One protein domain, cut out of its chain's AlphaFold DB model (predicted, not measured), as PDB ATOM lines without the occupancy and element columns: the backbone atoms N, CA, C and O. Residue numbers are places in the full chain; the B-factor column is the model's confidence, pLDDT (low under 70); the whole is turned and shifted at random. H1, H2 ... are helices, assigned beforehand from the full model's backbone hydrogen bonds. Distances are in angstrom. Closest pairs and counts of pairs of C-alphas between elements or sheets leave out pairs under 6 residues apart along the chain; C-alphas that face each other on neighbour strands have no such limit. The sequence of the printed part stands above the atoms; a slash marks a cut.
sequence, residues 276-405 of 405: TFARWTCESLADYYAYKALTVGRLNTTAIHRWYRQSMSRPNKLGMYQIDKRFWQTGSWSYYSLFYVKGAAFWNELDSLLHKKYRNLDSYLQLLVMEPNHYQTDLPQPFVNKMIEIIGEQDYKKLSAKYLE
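What this domain is: This is residues 276 to 405 of the 405 residues of an uncharacterized protein of Entomomonas sp. F2A (UniProt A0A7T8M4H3). One long helix, H4, runs through the middle, and shorter helices pack round it: H1 and H2 cross it, H3 folds back beside its first part as a hairpin, and H7 runs beside it. H6 meets H4 near its last residues and H5 packs on H6. The printed part has 130 residues with seven named helices, H1 to H7 in chain order, and no named strand; its class is all helix. It is compact, with a radius of gyration of the C-alphas of 14.0 A and spans of 41 by 35 by 28 A.

How they stand to each other: The hub is H4, residues 333 to 355, touching five helices. H1, residues 279 to 294, touches it at a steep tilt of 56 degrees, with the C-alphas of Ser 284 and Ala 344 closest at 4.5 A. H2, residues 302 to 313, touches it with residues 303 to 307 alone, closest at Ile 304 and Ala 345, C-alphas 4.6 A apart. H3, residues 320 to 330, forms a helical hairpin with H4 at 18 degrees; the closest C-alphas, of Phe 327 and Tyr 335, are 5.7 A apart. H7, residues 393 to 403, touches residues 342 to 350 of H4 alone, at a shallow tilt of 23 degrees, opposite ways; the C-alphas of Phe 346 and Tyr 403 are closest at 6.0 A. H6, residues 381 to 391, and H4 only just touch, only at their ends, with 3 pairs of C-alphas within 8 A, Leu 354 and Ile 391 closest at 6.3 A. H5, residues 365 to 368, only just touches H6, with 3 such pairs, Leu 367 and Phe 383 closest at 5.0 A. Every O i to N i+4 pair is within hydrogen-bond range in H1, H2, H3, H6 and H7, and 14 of 19 are in H4; H5 is too short for one.

Where its parts are: H4 is 33.0 A long, from C-alpha 333 at (80.827, 134.141, 97.516) to C-alpha 355 at (85.390, 146.260, 127.915). H1 is 23.1 A long and H2 17.0 A. H7 ends at C-alpha 403, (78.597, 147.573, 110.339).

The domain as a whole: The C-alphas farthest apart, of Thr 330 and Tyr 358, are 41.0 A apart. The printed part has no cut. The link from H5 to H6, residues 369 to 380, is long. Mean pLDDT of the printed part is 93.2, and residues 373 to 374 are under 70.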
ATOM      1  N   THR A 276      71.922 127.671 114.966       89.00
ATOM      2  CA  THR A 276      71.648 128.423 116.202       89.00
ATOM      3  C   THR A 276      71.628 129.937 115.966       89.00
ATOM      4  O   THR A 276      70.966 130.672 116.701       89.00
ATOM      5  N   PHE A 277      72.351 130.419 114.950       91.50
ATOM      6  CA  PHE A 277      72.558 131.840 114.680       91.50
ATOM      7  C   PHE A 277      72.209 132.208 113.240       91.50
ATOM      8  O   PHE A 277      72.181 131.361 112.346       91.50
ATOM      9  N   ALA A 278      72.034 133.506 112.982       91.06
ATOM     10  CA  ALA A 278      72.007 133.995 111.611       91.06
ATOM     11  C   ALA A 278      73.320 133.594 110.923       91.06
ATOM     12  O   ALA A 278      74.386 133.618 111.543       91.06
ATOM     13  N   ARG A 279      73.279 133.240 109.634       89.69
ATOM     14  CA  ARG A 279      74.457 132.699 108.928       89.69
ATOM     15  C   ARG A 279      75.676 133.612 109.044       89.69
ATOM     16  O   ARG A 279      76.774 133.145 109.347       89.69
ATOM     17  N   TRP A 280      75.482 134.912 108.819       94.38
ATOM     18  CA  TRP A 280      76.568 135.877 108.947       94.38
ATOM     19  C   TRP A 280      77.107 135.916 110.379       94.38
ATOM     20  O   TRP A 280      78.320 136.003 110.548       94.38
ATOM     21  N   THR A 281      76.241 135.813 111.394       95.75
ATOM     22  CA  THR A 281      76.609 135.750 112.814       95.75
ATOM     23  C   THR A 281      77.427 134.499 113.114       95.75
ATOM     24  O   THR A 281      78.473 134.640 113.735       95.75
ATOM     25  N   CYS A 282      77.042 133.319 112.610       94.62
ATOM     26  CA  CYS A 282      77.812 132.088 112.820       94.62
ATOM     27  C   CYS A 282      79.263 132.226 112.329       94.62
ATOM     28  O   CYS A 282      80.207 132.101 113.109       94.62
ATOM     29  N   GLU A 283      79.456 132.567 111.051       95.38
ATOM     30  CA  GLU A 283      80.800 132.660 110.459       95.38
ATOM     31  C   GLU A 283      81.629 133.806 111.044       95.38
ATOM     32  O   GLU A 283      82.840 133.687 111.242       95.38
ATOM     33  N   SER A 284      80.987 134.938 111.333       97.75
ATOM     34  CA  SER A 284      81.687 136.096 111.884       97.75
ATOM     35  C   SER A 284      82.081 135.923 113.348       97.75
ATOM     36  O   SER A 284      83.158 136.386 113.728       97.75
ATOM     37  N   LEU A 285      81.248 135.262 114.162       97.75
ATOM     38  CA  LEU A 285      81.604 134.897 115.532       97.75
ATOM     39  C   LEU A 285      82.744 133.888 115.531       97.75
ATOM     40  O   LEU A 285      83.682 134.082 116.297       97.75
ATOM     41  N   ALA A 286      82.712 132.875 114.661       97.88
ATOM     42  CA  ALA A 286      83.797 131.906 114.538       97.88
ATOM     43  C   ALA A 286      85.146 132.583 114.214       97.88
ATOM     44  O   ALA A 286      86.118 132.352 114.938       97.88
ATOM     45  N   ASP A 287      85.208 133.511 113.242       97.50
ATOM     46  CA  ASP A 287      86.482 134.192 112.917       97.50
ATOM     47  C   ASP A 287      86.910 135.145 114.050       97.50
ATOM     48  O   ASP A 287      88.088 135.194 114.411       97.50
ATOM     49  N   TYR A 288      85.971 135.878 114.663       98.38
ATOM     50  CA  TYR A 288      86.263 136.757 115.802       98.38
ATOM     51  C   TYR A 288      86.795 135.977 117.015       98.38
ATOM     52  O   TYR A 288      87.844 136.333 117.569       98.38
ATOM     53  N   TYR A 289      86.113 134.899 117.407       98.50
ATOM     54  CA  TYR A 289      86.511 134.065 118.533       98.50
ATOM     55  C   TYR A 289      87.790 133.288 118.251       98.50
ATOM     56  O   TYR A 289      88.564 133.106 119.185       98.50
ATOM     57  N   ALA A 290      88.096 132.933 117.001       98.12
ATOM     58  CA  ALA A 290      89.405 132.390 116.649       98.12
ATOM     59  C   ALA A 290      90.540 133.379 116.989       98.12
ATOM     60  O   ALA A 290      91.516 132.992 117.635       98.12
ATOM     61  N   TYR A 291      90.415 134.674 116.653       97.62
ATOM     62  CA  TYR A 291      91.432 135.668 117.045       97.62
ATOM     63  C   TYR A 291      91.506 135.881 118.553       97.62
ATOM     64  O   TYR A 291      92.601 135.964 119.110       97.62
ATOM     65  N   LYS A 292      90.353 136.001 119.218       98.19
ATOM     66  CA  LYS A 292      90.304 136.210 120.670       98.19
ATOM     67  C   LYS A 292      90.828 134.990 121.432       98.19
ATOM     68  O   LYS A 292      91.487 135.132 122.460       98.19
ATOM     69  N   ALA A 293      90.603 133.788 120.909       98.31
ATOM     70  CA  ALA A 293      91.146 132.559 121.459       98.31
ATOM     71  C   ALA A 293      92.664 132.522 121.344       98.31
ATOM     72  O   ALA A 293      93.294 132.166 122.332       98.31
ATOM     73  N   LEU A 294      93.266 132.949 120.223       97.25
ATOM     74  CA  LEU A 294      94.731 133.036 120.062       97.25
ATOM     75  C   LEU A 294      95.412 133.897 121.141       97.25
ATOM     76  O   LEU A 294      96.575 133.670 121.465       97.25
ATOM     77  N   THR A 295      94.687 134.843 121.738       96.62
ATOM     78  CA  THR A 295      95.131 135.688 122.860       96.62
ATOM     79  C   THR A 295      94.542 135.264 124.210       96.62
ATOM     80  O   THR A 295      94.574 136.034 125.172       96.62
ATOM     81  N   VAL A 296      94.010 134.039 124.291       96.81
ATOM     82  CA  VAL A 296      93.429 133.399 125.483       96.81
ATOM     83  C   VAL A 296      92.398 134.306 126.165       96.81
ATOM     84  O   VAL A 296      92.464 134.590 127.359       96.81
ATOM     85  N   GLY A 297      91.469 134.835 125.368       95.19
ATOM     86  CA  GLY A 297      90.352 135.651 125.842       95.19
ATOM     87  C   GLY A 297      90.633 137.146 125.952       95.19
ATOM     88  O   GLY A 297      89.698 137.925 126.130       95.19
ATOM     89  N   ARG A 298      91.886 137.591 125.800       95.38
ATOM     90  CA  ARG A 298      92.197 139.028 125.761       95.38
ATOM     91  C   ARG A 298      91.706 139.643 124.453       95.38
ATOM     92  O   ARG A 298      91.800 139.001 123.406       95.38
ATOM     93  N   LEU A 299      91.254 140.898 124.507       93.12
ATOM     94  CA  LEU A 299      90.915 141.673 123.310       93.12
ATOM     95  C   LEU A 299      92.032 141.589 122.263       93.12
ATOM     96  O   LEU A 299      93.206 141.801 122.565       93.12
ATOM     97  N   ASN A 300      91.641 141.300 121.024       93.62
ATOM     98  CA  ASN A 300      92.545 141.149 119.892       93.62
ATOM     99  C   ASN A 300      92.021 141.957 118.706       93.62
ATOM    100  O   ASN A 300      91.028 141.574 118.102       93.62
ATOM    101  N   THR A 301      92.695 143.036 118.319       94.81
ATOM    102  CA  THR A 301      92.217 143.970 117.282       94.81
ATOM    103  C   THR A 301      92.427 143.487 115.841       94.81
ATOM    104  O   THR A 301      92.150 144.225 114.892       94.81
ATOM    105  N   THR A 302      92.894 142.250 115.630       94.94
ATOM    106  CA  THR A 302      93.203 141.714 114.291       94.94
ATOM    107  C   THR A 302      92.014 141.811 113.335       94.94
ATOM    108  O   THR A 302      92.198 142.214 112.184       94.94
ATOM    109  N   ALA A 303      90.794 141.508 113.791       95.31
ATOM    110  CA  ALA A 303      89.591 141.600 112.960       95.31
ATOM    111  C   ALA A 303      89.347 143.035 112.446       95.31
ATOM    112  O   ALA A 303      89.137 143.235 111.249       95.31
ATOM    113  N   ILE A 304      89.484 144.043 113.318       96.00
ATOM    114  CA  ILE A 304      89.357 145.464 112.951       96.00
ATOM    115  C   ILE A 304      90.428 145.851 111.924       96.00
ATOM    116  O   ILE A 304      90.111 146.460 110.901       96.00
ATOM    117  N   HIS A 305      91.688 145.460 112.139       95.12
ATOM    118  CA  HIS A 305      92.777 145.776 111.208       95.12
ATOM    119  C   HIS A 305      92.622 145.087 109.844       95.12
ATOM    120  O   HIS A 305      92.970 145.669 108.811       95.12
ATOM    121  N   ARG A 306      92.101 143.852 109.802       93.19
ATOM    122  CA  ARG A 306      91.775 143.169 108.539       93.19
ATOM    123  C   ARG A 306      90.659 143.897 107.797       93.19
ATOM    124  O   ARG A 306      90.823 144.168 106.608       93.19
ATOM    125  N   TRP A 307      89.585 144.267 108.495       94.44
ATOM    126  CA  TRP A 307      88.494 145.033 107.897       94.44
ATOM    127  C   TRP A 307      88.968 146.378 107.349       94.44
ATOM    128  O   TRP A 307      88.692 146.683 106.193       94.44
ATOM    129  N   TYR A 308      89.751 147.142 108.114       92.12
ATOM    130  CA  TYR A 308      90.295 148.423 107.661       92.12
ATOM    131  C   TYR A 308      91.071 148.279 106.339       92.12
ATOM    132  O   TYR A 308      90.733 148.927 105.348       92.12
ATOM    133  N   ARG A 309      92.031 147.346 106.265       90.88
ATOM    134  CA  ARG A 309      92.810 147.081 105.038       90.88
ATOM    135  C   ARG A 309      91.939 146.673 103.847       90.88
ATOM    136  O   ARG A 309      92.166 147.127 102.723       90.88
ATOM    137  N   GLN A 310      90.938 145.829 104.077       87.44
ATOM    138  CA  GLN A 310      90.038 145.401 103.011       87.44
ATOM    139  C   GLN A 310      89.099 146.524 102.562       87.44
ATOM    140  O   GLN A 310      88.901 146.693 101.367       87.44
ATOM    141  N   SER A 311      88.571 147.327 103.484       86.00
ATOM    142  CA  SER A 311      87.678 148.445 103.162       86.00
ATOM    143  C   SER A 311      88.359 149.539 102.334       86.00
ATOM    144  O   SER A 311      87.700 150.168 101.512       86.00
ATOM    145  N   MET A 312      89.677 149.722 102.489       81.56
ATOM    146  CA  MET A 312      90.454 150.646 101.658       81.56
ATOM    147  C   MET A 312      90.654 150.123 100.233       81.56
ATOM    148  O   MET A 312      90.603 150.895  99.283       81.56
ATOM    149  N   SER A 313      90.879 148.816 100.070       74.81
ATOM    150  CA  SER A 313      91.160 148.215  98.757       74.81
ATOM    151  C   SER A 313      89.901 147.798  97.988       74.81
ATOM    152  O   SER A 313      89.902 147.780  96.760       74.81
ATOM    153  N   ARG A 314      88.823 147.448  98.695       77.00
ATOM    154  CA  ARG A 314      87.534 146.995  98.154       77.00
ATOM    155  C   ARG A 314      86.394 147.563  99.009       77.00
ATOM    156  O   ARG A 314      85.807 146.828  99.808       77.00
ATOM    157  N   PRO A 315      86.090 148.865  98.881       73.00
ATOM    158  CA  PRO A 315      85.067 149.502  99.697       73.00
ATOM    159  C   PRO A 315      83.702 148.846  99.471       73.00
ATOM    160  O   PRO A 315      83.256 148.670  98.338       73.00
ATOM    161  N   ASN A 316      83.018 148.510 100.566       78.25
ATOM    162  CA  ASN A 316      81.640 148.033 100.544       78.25
ATOM    163  C   ASN A 316      80.800 148.875 101.509       78.25
ATOM    164  O   ASN A 316      81.087 148.929 102.707       78.25
ATOM    165  N   LYS A 317      79.779 149.542 100.965       86.00
ATOM    166  CA  LYS A 317      78.900 150.453 101.712       86.00
ATOM    167  C   LYS A 317      77.691 149.764 102.346       86.00
ATOM    168  O   LYS A 317      76.976 150.411 103.088       86.00
ATOM    169  N   LEU A 318      77.435 148.495 102.033       92.56
ATOM    170  CA  LEU A 318      76.276 147.772 102.550       92.56
ATOM    171  C   LEU A 318      76.529 147.320 103.984       92.56
ATOM    172  O   LEU A 318      77.593 146.761 104.268       92.56
ATOM    173  N   GLY A 319      75.549 147.492 104.863       94.38
ATOM    174  CA  GLY A 319      75.506 146.839 106.164       94.38
ATOM    175  C   GLY A 319      75.428 145.312 106.074       94.38
ATOM    176  O   GLY A 319      75.024 144.745 105.052       94.38
ATOM    177  N   MET A 320      75.830 144.630 107.148       95.31
ATOM    178  CA  MET A 320      75.814 143.168 107.255       95.31
ATOM    179  C   MET A 320      74.438 142.572 106.972       95.31
ATOM    180  O   MET A 320      74.363 141.531 106.317       95.31
ATOM    181  N   TYR A 321      73.357 143.251 107.366       95.25
ATOM    182  CA  TYR A 321      72.010 142.755 107.109       95.25
ATOM    183  C   TYR A 321      71.691 142.718 105.612       95.25
ATOM    184  O   TYR A 321      71.176 141.737 105.074       95.25
ATOM    185  N   GLN A 322      72.064 143.766 104.880       94.25
ATOM    186  CA  GLN A 322      71.859 143.788 103.437       94.25
ATOM    187  C   GLN A 322      72.803 142.821 102.704       94.25
ATOM    188  O   GLN A 322      72.415 142.254 101.680       94.25
ATOM    189  N   ILE A 323      74.024 142.620 103.212       94.19
ATOM    190  CA  ILE A 323      74.982 141.639 102.679       94.19
ATOM    191  C   ILE A 323      74.408 140.221 102.782       94.19
ATOM    192  O   ILE A 323      74.417 139.501 101.785       94.19
ATOM    193  N   ASP A 324      73.874 139.835 103.943       92.81
ATOM    194  CA  ASP A 324      73.286 138.508 104.160       92.81
ATOM    195  C   ASP A 324      72.074 138.269 103.244       92.81
ATOM    196  O   ASP A 324      72.035 137.283 102.504       92.81
ATOM    197  N   LYS A 325      71.154 139.242 103.157       91.88
ATOM    198  CA  LYS A 325      70.016 139.196 102.217       91.88
ATOM    199  C   LYS A 325      70.468 138.998 100.765       91.88
ATOM    200  O   LYS A 325      69.913 138.165 100.050       91.88
ATOM    201  N   ARG A 326      71.500 139.725 100.318       91.56
ATOM    202  CA  ARG A 326      72.038 139.576  98.952       91.56
ATOM    203  C   ARG A 326      72.725 138.237  98.736       91.56
ATOM    204  O   ARG A 326      72.617 137.687  97.640       91.56
ATOM    205  N   PHE A 327      73.424 137.704  99.736       90.62
ATOM    206  CA  PHE A 327      74.004 136.368  99.640       90.62
ATOM    207  C   PHE A 327      72.914 135.319  99.421       90.62
ATOM    208  O   PHE A 327      73.022 134.536  98.485       90.62
ATOM    209  N   TRP A 328      71.826 135.361 100.191       86.00
ATOM    210  CA  TRP A 328      70.697 134.449 100.001       86.00
ATOM    211  C   TRP A 328      70.056 134.536  98.619       86.00
ATOM    212  O   TRP A 328      69.710 133.512  98.038       86.00
ATOM    213  N   GLN A 329      69.935 135.744  98.071       88.00
ATOM    214  CA  GLN A 329      69.341 135.957  96.751       88.00
ATOM    215  C   GLN A 329      70.252 135.527  95.594       88.00
ATOM    216  O   GLN A 329      69.756 135.174  94.529       88.00
ATOM    217  N   THR A 330      71.575 135.599  95.766       89.44
ATOM    218  CA  THR A 330      72.529 135.471  94.648       89.44
ATOM    219  C   THR A 330      73.472 134.277  94.750       89.44
ATOM    220  O   THR A 330      74.118 133.934  93.764       89.44
ATOM    221  N   GLY A 331      73.635 133.690  95.936       85.12
ATOM    222  CA  GLY A 331      74.679 132.705  96.226       85.12
ATOM    223  C   GLY A 331      76.111 133.239  96.068       85.12
ATOM    224  O   GLY A 331      77.053 132.453  95.986       85.12
ATOM    225  N   SER A 332      76.318 134.561  95.975       86.62
ATOM    226  CA  SER A 332      77.636 135.112  95.645       86.62
ATOM    227  C   SER A 332      78.620 135.019  96.810       86.62
ATOM    228  O   SER A 332      78.500 135.717  97.821       86.62
ATOM    229  N   TRP A 333      79.691 134.256  96.597       83.50
ATOM    230  CA  TRP A 333      80.827 134.141  97.516       83.50
ATOM    231  C   TRP A 333      81.504 135.478  97.849       83.50
ATOM    232  O   TRP A 333      82.136 135.603  98.898       83.50
ATOM    233  N   SER A 334      81.343 136.503  97.003       86.62
ATOM    234  CA  SER A 334      81.837 137.852  97.296       86.62
ATOM    235  C   SER A 334      81.187 138.446  98.553       86.62
ATOM    236  O   SER A 334      81.898 138.995  99.395       86.62
ATOM    237  N   TYR A 335      79.873 138.266  98.732       90.00
ATOM    238  CA  TYR A 335      79.155 138.698  99.933       90.00
ATOM    239  C   TYR A 335      79.477 137.797 101.124       90.00
ATOM    240  O   TYR A 335      79.748 138.309 102.206       90.00
ATOM    241  N   TYR A 336      79.553 136.481 100.907       88.50
ATOM    242  CA  TYR A 336      79.917 135.516 101.952       88.50
ATOM    243  C   TYR A 336      81.269 135.840 102.601       88.50
ATOM    244  O   TYR A 336      81.416 135.803 103.820       88.50
ATOM    245  N   SER A 337      82.257 136.259 101.799       90.00
ATOM    246  CA  SER A 337      83.579 136.642 102.309       90.00
ATOM    247  C   SER A 337      83.540 137.802 103.316       90.00
ATOM    248  O   SER A 337      84.418 137.897 104.174       90.00
ATOM    249  N   LEU A 338      82.518 138.665 103.251       93.88
ATOM    250  CA  LEU A 338      82.358 139.804 104.157       93.88
ATOM    251  C   LEU A 338      81.913 139.383 105.559       93.88
ATOM    252  O   LEU A 338      82.168 140.130 106.503       93.88
ATOM    253  N   PHE A 339      81.338 138.187 105.720       95.06
ATOM    254  CA  PHE A 339      80.994 137.638 107.032       95.06
ATOM    255  C   PHE A 339      82.246 137.513 107.909       95.06
ATOM    256  O   PHE A 339      82.291 138.058 109.011       95.06
ATOM    257  N   TYR A 340      83.318 136.940 107.361       94.00
ATOM    258  CA  TYR A 340      84.591 136.743 108.060       94.00
ATOM    259  C   TYR A 340      85.313 138.042 108.412       94.00
ATOM    260  O   TYR A 340      86.042 138.093 109.391       94.00
ATOM    261  N   VAL A 341      85.170 139.100 107.609       93.62
ATOM    262  CA  VAL A 341      85.967 140.328 107.797       93.62
ATOM    263  C   VAL A 341      85.166 141.459 108.419       93.62
ATOM    264  O   VAL A 341      85.556 141.979 109.461       93.62
ATOM    265  N   LYS A 342      84.034 141.838 107.818       96.38
ATOM    266  CA  LYS A 342      83.204 142.945 108.300       96.38
ATOM    267  C   LYS A 342      82.427 142.515 109.541       96.38
ATOM    268  O   LYS A 342      82.425 143.246 110.527       96.38
ATOM    269  N   GLY A 343      81.845 141.315 109.518       97.44
ATOM    270  CA  GLY A 343      81.149 140.749 110.673       97.44
ATOM    271  C   GLY A 343      82.083 140.535 111.868       97.44
ATOM    272  O   GLY A 343      81.774 140.964 112.973       97.44
ATOM    273  N   ALA A 344      83.268 139.946 111.665       97.94
ATOM    274  CA  ALA A 344      84.216 139.754 112.769       97.94
ATOM    275  C   ALA A 344      84.700 141.088 113.368       97.94
ATOM    276  O   ALA A 344      84.902 141.195 114.578       97.94
ATOM    277  N   ALA A 345      84.867 142.125 112.538       97.94
ATOM    278  CA  ALA A 345      85.209 143.464 113.010       97.94
ATOM    279  C   ALA A 345      84.084 144.105 113.837       97.94
ATOM    280  O   ALA A 345      84.387 144.775 114.822       97.94
ATOM    281  N   PHE A 346      82.814 143.860 113.491       98.31
ATOM    282  CA  PHE A 346      81.669 144.281 114.305       98.31
ATOM    283  C   PHE A 346      81.739 143.699 115.720       98.31
ATOM    284  O   PHE A 346      81.708 144.459 116.687       98.31
ATOM    285  N   TRP A 347      81.914 142.378 115.856       98.56
ATOM    286  CA  TRP A 347      82.023 141.729 117.172       98.56
ATOM    287  C   TRP A 347      83.200 142.255 117.983       98.56
ATOM    288  O   TRP A 347      83.092 142.464 119.188       98.56
ATOM    289  N   ASN A 348      84.318 142.520 117.313       98.50
ATOM    290  CA  ASN A 348      85.506 143.048 117.960       98.50
ATOM    291  C   ASN A 348      85.321 144.467 118.508       98.50
ATOM    292  O   ASN A 348      85.754 144.765 119.623       98.50
ATOM    293  N   GLU A 349      84.675 145.342 117.739       98.38
ATOM    294  CA  GLU A 349      84.401 146.714 118.161       98.38
ATOM    295  C   GLU A 349      83.317 146.754 119.242       98.38
ATOM    296  O   GLU A 349      83.462 147.498 120.214       98.38
ATOM    297  N   LEU A 350      82.307 145.882 119.153       98.69
ATOM    298  CA  LEU A 350      81.335 145.673 120.225       98.69
ATOM    299  C   LEU A 350      82.018 145.230 121.525       98.69
ATOM    300  O   LEU A 350      81.814 145.851 122.565       98.69
ATOM    301  N   ASP A 351      82.868 144.201 121.475       98.50
ATOM    302  CA  ASP A 351      83.575 143.706 122.660       98.50
ATOM    303  C   ASP A 351      84.518 144.770 123.240       98.50
ATOM    304  O   ASP A 351      84.630 144.913 124.456       98.50
ATOM    305  N   SER A 352      85.133 145.593 122.388       98.12
ATOM    306  CA  SER A 352      85.940 146.737 122.826       98.12
ATOM    307  C   SER A 352      85.109 147.790 123.572       98.12
ATOM    308  O   SER A 352      85.578 148.355 124.562       98.12
ATOM    309  N   LEU A 353      83.875 148.063 123.132       98.31
ATOM    310  CA  LEU A 353      82.948 148.962 123.832       98.31
ATOM    311  C   LEU A 353      82.469 148.359 125.159       98.31
ATOM    312  O   LEU A 353      82.431 149.068 126.166       98.31
ATOM    313  N   LEU A 354      82.184 147.055 125.194       98.31
ATOM    314  CA  LEU A 354      81.835 146.332 126.422       98.31
ATOM    315  C   LEU A 354      82.977 146.369 127.450       98.31
ATOM    316  O   LEU A 354      82.727 146.610 128.633       98.31
ATOM    317  N   HIS A 355      84.232 146.223 127.016       96.88
ATOM    318  CA  HIS A 355      85.390 146.260 127.915       96.88
ATOM    319  C   HIS A 355      85.562 147.615 128.606       96.88
ATOM    320  O   HIS A 355      85.930 147.653 129.780       96.88
ATOM    321  N   LYS A 356      85.205 148.730 127.949       97.19
ATOM    322  CA  LYS A 356      85.165 150.064 128.589       97.19
ATOM    323  C   LYS A 356      84.156 150.143 129.743       97.19
ATOM    324  O   LYS A 356      84.211 151.072 130.544       97.19
ATOM    325  N   LYS A 357      83.229 149.187 129.816       97.56
ATOM    326  CA  LYS A 357      82.215 149.028 130.865       97.56
ATOM    327  C   LYS A 357      82.505 147.830 131.781       97.56
ATOM    328  O   LYS A 357      81.615 147.406 132.512       97.56
ATOM    329  N   TYR A 358      83.723 147.277 131.747       96.44
ATOM    330  CA  TYR A 358      84.121 146.090 132.517       96.44
ATOM    331  C   TYR A 358      83.231 144.862 132.240       96.44
ATOM    332  O   TYR A 358      82.893 144.084 133.137       96.44
ATOM    333  N   ARG A 359      82.814 144.711 130.979       97.06
ATOM    334  CA  ARG A 359      82.059 143.570 130.443       97.06
ATOM    335  C   ARG A 359      82.775 143.012 129.211       97.06
ATOM    336  O   ARG A 359      83.656 143.662 128.663       97.06
ATOM    337  N   ASN A 360      82.379 141.826 128.764       96.19
ATOM    338  CA  ASN A 360      82.841 141.237 127.507       96.19
ATOM    339  C   ASN A 360      81.687 140.517 126.796       96.19
ATOM    340  O   ASN A 360      80.663 140.226 127.414       96.19
ATOM    341  N   LEU A 361      81.854 140.240 125.504       97.69
ATOM    342  CA  LEU A 361      80.851 139.565 124.675       97.69
ATOM    343  C   LEU A 361      80.552 138.127 125.138       97.69
ATOM    344  O   LEU A 361      79.450 137.628 124.924       97.69
ATOM    345  N   ASP A 362      81.500 137.487 125.823       97.44
ATOM    346  CA  ASP A 362      81.469 136.061 126.174       97.44
ATOM    347  C   ASP A 362      80.269 135.686 127.052       97.44
ATOM    348  O   ASP A 362      79.831 134.543 127.039       97.44
ATOM    349  N   SER A 363      79.711 136.652 127.786       96.69
ATOM    350  CA  SER A 363      78.566 136.455 128.688       96.69
ATOM    351  C   SER A 363      77.197 136.661 128.027       96.69
ATOM    352  O   SER A 363      76.185 136.685 128.725       96.69
ATOM    353  N   TYR A 364      77.149 136.897 126.712       97.06
ATOM    354  CA  TYR A 364      75.918 137.299 126.018       97.06
ATOM    355  C   TYR A 364      75.589 136.445 124.792       97.06
ATOM    356  O   TYR A 364      74.643 136.765 124.072       97.06
ATOM    357  N   LEU A 365      76.321 135.351 124.552       96.44
ATOM    358  CA  LEU A 365      76.097 134.495 123.382       96.44
ATOM    359  C   LEU A 365      74.704 133.857 123.370       96.44
ATOM    360  O   LEU A 365      74.101 133.743 122.309       96.44
ATOM    361  N   GLN A 366      74.150 133.520 124.538       95.62
ATOM    362  CA  GLN A 366      72.801 132.950 124.634       95.62
ATOM    363  C   GLN A 366      71.714 133.906 124.113       95.62
ATOM    364  O   GLN A 366      70.677 133.459 123.633       95.62
ATOM    365  N   LEU A 367      71.945 135.224 124.158       95.94
ATOM    366  CA  LEU A 367      70.995 136.215 123.640       95.94
ATOM    367  C   LEU A 367      71.004 136.303 122.104       95.94
ATOM    368  O   LEU A 367      70.122 136.943 121.537       95.94
ATOM    369  N   LEU A 368      71.990 135.691 121.436       95.06
ATOM    370  CA  LEU A 368      72.095 135.637 119.974       95.06
ATOM    371  C   LEU A 368      71.360 134.440 119.359       95.06
ATOM    372  O   LEU A 368      71.231 134.388 118.138       95.06
ATOM    373  N   VAL A 369      70.906 133.487 120.179       93.06
ATOM    374  CA  VAL A 369      70.191 132.291 119.719       93.06
ATOM    375  C   VAL A 369      68.903 132.706 119.012       93.06
ATOM    376  O   VAL A 369      68.099 133.461 119.560       93.06
ATOM    377  N   MET A 370      68.716 132.220 117.785       87.25
ATOM    378  CA  MET A 370      67.513 132.485 117.000       87.25
ATOM    379  C   MET A 370      66.351 131.588 117.420       87.25
ATOM    380  O   MET A 370      66.537 130.461 117.885       87.25
ATOM    381  N   GLU A 371      65.134 132.067 117.171       78.56
ATOM    382  CA  GLU A 371      63.957 131.211 117.236       78.56
ATOM    383  C   GLU A 371      63.982 130.179 116.094       78.56
ATOM    384  O   GLU A 371      64.278 130.529 114.944       78.56
ATOM    385  N   PRO A 372      63.652 128.902 116.364       74.88
ATOM    386  CA  PRO A 372      63.604 127.880 115.327       74.88
ATOM    387  C   PRO A 372      62.671 128.258 114.168       74.88
ATOM    388  O   PRO A 372      61.621 128.876 114.361       74.88
ATOM    389  N   ASN A 373      63.019 127.809 112.960       67.06
ATOM    390  CA  ASN A 373      62.201 127.900 111.738       67.06
ATOM    391  C   ASN A 373      61.903 129.313 111.206       67.06
ATOM    392  O   ASN A 373      61.121 129.445 110.265       67.06
ATOM    393  N   HIS A 374      62.549 130.354 111.733       67.81
ATOM    394  CA  HIS A 374      62.420 131.715 111.221       67.81
ATOM    395  C   HIS A 374      63.761 132.190 110.672       67.81
ATOM    396  O   HIS A 374      64.754 132.288 111.389       67.81
ATOM    397  N   TYR A 375      63.802 132.481 109.370       71.12
ATOM    398  CA  TYR A 375      64.968 133.131 108.792       71.12
ATOM    399  C   TYR A 375      65.057 134.560 109.328       71.12
ATOM    400  O   TYR A 375      64.215 135.403 109.010       71.12
ATOM    401  N   GLN A 376      66.092 134.827 110.119       81.25
ATOM    402  CA  GLN A 376      66.346 136.136 110.691       81.25
ATOM    403  C   GLN A 376      67.754 136.594 110.316       81.25
ATOM    404  O   GLN A 376      68.750 135.948 110.627       81.25
ATOM    405  N   THR A 377      67.827 137.720 109.610       86.25
ATOM    406  CA  THR A 377      69.099 138.380 109.297       86.25
ATOM    407  C   THR A 377      69.546 139.302 110.429       86.25
ATOM    408  O   THR A 377      70.743 139.444 110.693       86.25
ATOM    409  N   ASP A 378      68.580 139.946 111.072       92.00
ATOM    410  CA  ASP A 378      68.820 141.002 112.043       92.00
ATOM    411  C   ASP A 378      69.170 140.398 113.410       92.00
ATOM    412  O   ASP A 378      68.686 139.322 113.765       92.00
ATOM    413  N   LEU A 379      69.995 141.082 114.206       94.62
ATOM    414  CA  LEU A 379      70.312 140.611 115.557       94.62
ATOM    415  C   LEU A 379      69.037 140.497 116.415       94.62
ATOM    416  O   LEU A 379      68.169 141.371 116.321       94.62
ATOM    417  N   PRO A 380      68.920 139.479 117.290       94.75
ATOM    418  CA  PRO A 380      67.759 139.345 118.164       94.75
ATOM    419  C   PRO A 380      67.560 140.575 119.055       94.75
ATOM    420  O   PRO A 380      68.499 141.056 119.695       94.75
ATOM    421  N   GLN A 381      66.319 141.059 119.156       94.56
ATOM    422  CA  GLN A 381      66.000 142.244 119.957       94.56
ATOM    423  C   GLN A 381      66.454 142.145 121.429       94.56
ATOM    424  O   GLN A 381      66.943 143.151 121.952       94.56
ATOM    425  N   PRO A 382      66.380 140.978 122.111       95.81
ATOM    426  CA  PRO A 382      66.934 140.830 123.458       95.81
ATOM    427  C   PRO A 382      68.435 141.140 123.536       95.81
ATOM    428  O   PRO A 382      68.871 141.824 124.463       95.81
ATOM    429  N   PHE A 383      69.220 140.702 122.545       97.44
ATOM    430  CA  PHE A 383      70.640 141.037 122.454       97.44
ATOM    431  C   PHE A 383      70.841 142.537 122.231       97.44
ATOM    432  O   PHE A 383      71.588 143.171 122.972       97.44
ATOM    433  N   VAL A 384      70.131 143.119 121.258       97.81
ATOM    434  CA  VAL A 384      70.215 144.553 120.927       97.81
ATOM    435  C   VAL A 384      69.917 145.423 122.148       97.81
ATOM    436  O   VAL A 384      70.721 146.286 122.503       97.81
ATOM    437  N   ASN A 385      68.807 145.154 122.838       98.44
ATOM    438  CA  ASN A 385      68.408 145.881 124.043       98.44
ATOM    439  C   ASN A 385      69.484 145.788 125.129       98.44
ATOM    440  O   ASN A 385      69.832 146.803 125.735       98.44
ATOM    441  N   LYS A 386      70.056 144.594 125.339       98.56
ATOM    442  CA  LYS A 386      71.105 144.405 126.341       98.56
ATOM    443  C   LYS A 386      72.386 145.157 125.991       98.56
ATOM    444  O   LYS A 386      73.023 145.725 126.875       98.56
ATOM    445  N   MET A 387      72.768 145.188 124.715       98.50
ATOM    446  CA  MET A 387      73.942 145.944 124.282       98.50
ATOM    447  C   MET A 387      73.730 147.448 124.475       98.50
ATOM    448  O   MET A 387      74.608 148.102 125.036       98.50
ATOM    449  N   ILE A 388      72.559 147.981 124.102       98.62
ATOM    450  CA  ILE A 388      72.184 149.391 124.316       98.62
ATOM    451  C   ILE A 388      72.222 149.762 125.804       98.62
ATOM    452  O   ILE A 388      72.774 150.804 126.148       98.62
ATOM    453  N   GLU A 389      71.690 148.910 126.684       98.50
ATOM    454  CA  GLU A 389      71.716 149.113 128.139       98.50
ATOM    455  C   GLU A 389      73.151 149.295 128.669       98.50
ATOM    456  O   GLU A 389      73.401 150.151 129.514       98.50
ATOM    457  N   ILE A 390      74.110 148.510 128.161       98.50
ATOM    458  CA  ILE A 390      75.489 148.494 128.668       98.50
ATOM    459  C   ILE A 390      76.334 149.618 128.060       98.50
ATOM    460  O   ILE A 390      77.018 150.348 128.785       98.50
ATOM    461  N   ILE A 391      76.353 149.729 126.728       98.50
ATOM    462  CA  ILE A 391      77.267 150.645 126.023       98.50
ATOM    463  C   ILE A 391      76.637 152.016 125.761       98.50
ATOM    464  O   ILE A 391      77.363 152.980 125.540       98.50
ATOM    465  N   GLY A 392      75.311 152.125 125.851       98.31
ATOM    466  CA  GLY A 392      74.546 153.328 125.549       98.31
ATOM    467  C   GLY A 392      74.030 153.357 124.109       98.31
ATOM    468  O   GLY A 392      74.683 152.905 123.167       98.31
ATOM    469  N   GLU A 393      72.846 153.948 123.929       98.19
ATOM    470  CA  GLU A 393      72.148 154.022 122.638       98.19
ATOM    471  C   GLU A 393      72.981 154.713 121.550       98.19
ATOM    472  O   GLU A 393      73.002 154.278 120.401       98.19
ATOM    473  N   GLN A 394      73.698 155.780 121.904       98.25
ATOM    474  CA  GLN A 394      74.464 156.567 120.941       98.25
ATOM    475  C   GLN A 394      75.666 155.794 120.380       98.25
ATOM    476  O   GLN A 394      75.937 155.865 119.180       98.25
ATOM    477  N   ASP A 395      76.365 155.037 121.229       98.44
ATOM    478  CA  ASP A 395      77.488 154.195 120.812       98.44
ATOM    479  C   ASP A 395      76.993 152.992 120.004       98.44
ATOM    480  O   ASP A 395      77.567 152.682 118.958       98.44
ATOM    481  N   TYR A 396      75.874 152.383 120.412       98.38
ATOM    482  CA  TYR A 396      75.252 151.309 119.642       98.38
ATOM    483  C   TYR A 396      74.803 151.777 118.251       98.38
ATOM    484  O   TYR A 396      75.113 151.117 117.263       98.38
ATOM    485  N   LYS A 397      74.151 152.944 118.132       98.06
ATOM    486  CA  LYS A 397      73.748 153.512 116.830       98.06
ATOM    487  C   LYS A 397      74.942 153.739 115.903       98.06
ATOM    488  O   LYS A 397      74.871 153.392 114.727       98.06
ATOM    489  N   LYS A 398      76.055 154.276 116.417       98.12
ATOM    490  CA  LYS A 398      77.288 154.459 115.628       98.12
ATOM    491  C   LYS A 398      77.865 153.124 115.157       98.12
ATOM    492  O   LYS A 398      78.276 153.012 114.005       98.12
ATOM    493  N   LEU A 399      77.889 152.124 116.038       98.06
ATOM    494  CA  LEU A 399      78.352 150.779 115.711       98.06
ATOM    495  C   LEU A 399      77.452 150.124 114.647       98.06
ATOM    496  O   LEU A 399      77.963 149.609 113.652       98.06
ATOM    497  N   SER A 400      76.131 150.196 114.826       97.38
ATOM    498  CA  SER A 400      75.133 149.646 113.902       97.38
ATOM    499  C   SER A 400      75.251 150.280 112.517       97.38
ATOM    500  O   SER A 400      75.467 149.568 111.540       97.38
ATOM    501  N   ALA A 401      75.267 151.614 112.433       96.06
ATOM    502  CA  ALA A 401      75.397 152.340 111.167       96.06
ATOM    503  C   ALA A 401      76.711 152.045 110.420       96.06
ATOM    504  O   ALA A 401      76.786 152.152 109.199       96.06
ATOM    505  N   LYS A 402      77.782 151.689 111.139       95.12
ATOM    506  CA  LYS A 402      79.077 151.358 110.529       95.12
ATOM    507  C   LYS A 402      79.107 149.938 109.961       95.12
ATOM    508  O   LYS A 402      79.765 149.687 108.944       95.12
ATOM    509  N   TYR A 403      78.440 148.996 110.625       96.69
ATOM    510  CA  TYR A 403      78.597 147.573 110.339       96.69
ATOM    511  C   TYR A 403      77.330 146.873 109.866       96.69
ATOM    512  O   TYR A 403      77.425 146.073 108.939       96.69
ATOM    513  N   LEU A 404      76.182 147.128 110.482       96.44
ATOM    514  CA  LEU A 404      74.969 146.328 110.331       96.44
ATOM    515  C   LEU A 404      73.993 146.896 109.299       96.44
ATOM    516  O   LEU A 404      73.464 146.116 108.503       96.44
ATOM    517  N   GLU A 405      73.820 148.220 109.289       93.31
ATOM    518  CA  GLU A 405      72.844 148.960 108.468       93.31
ATOM    519  C   GLU A 405      73.408 149.456 107.129       93.31
ATOM    520  O   GLU A 405      74.612 149.800 107.059       93.31
TER     521      GLU A 405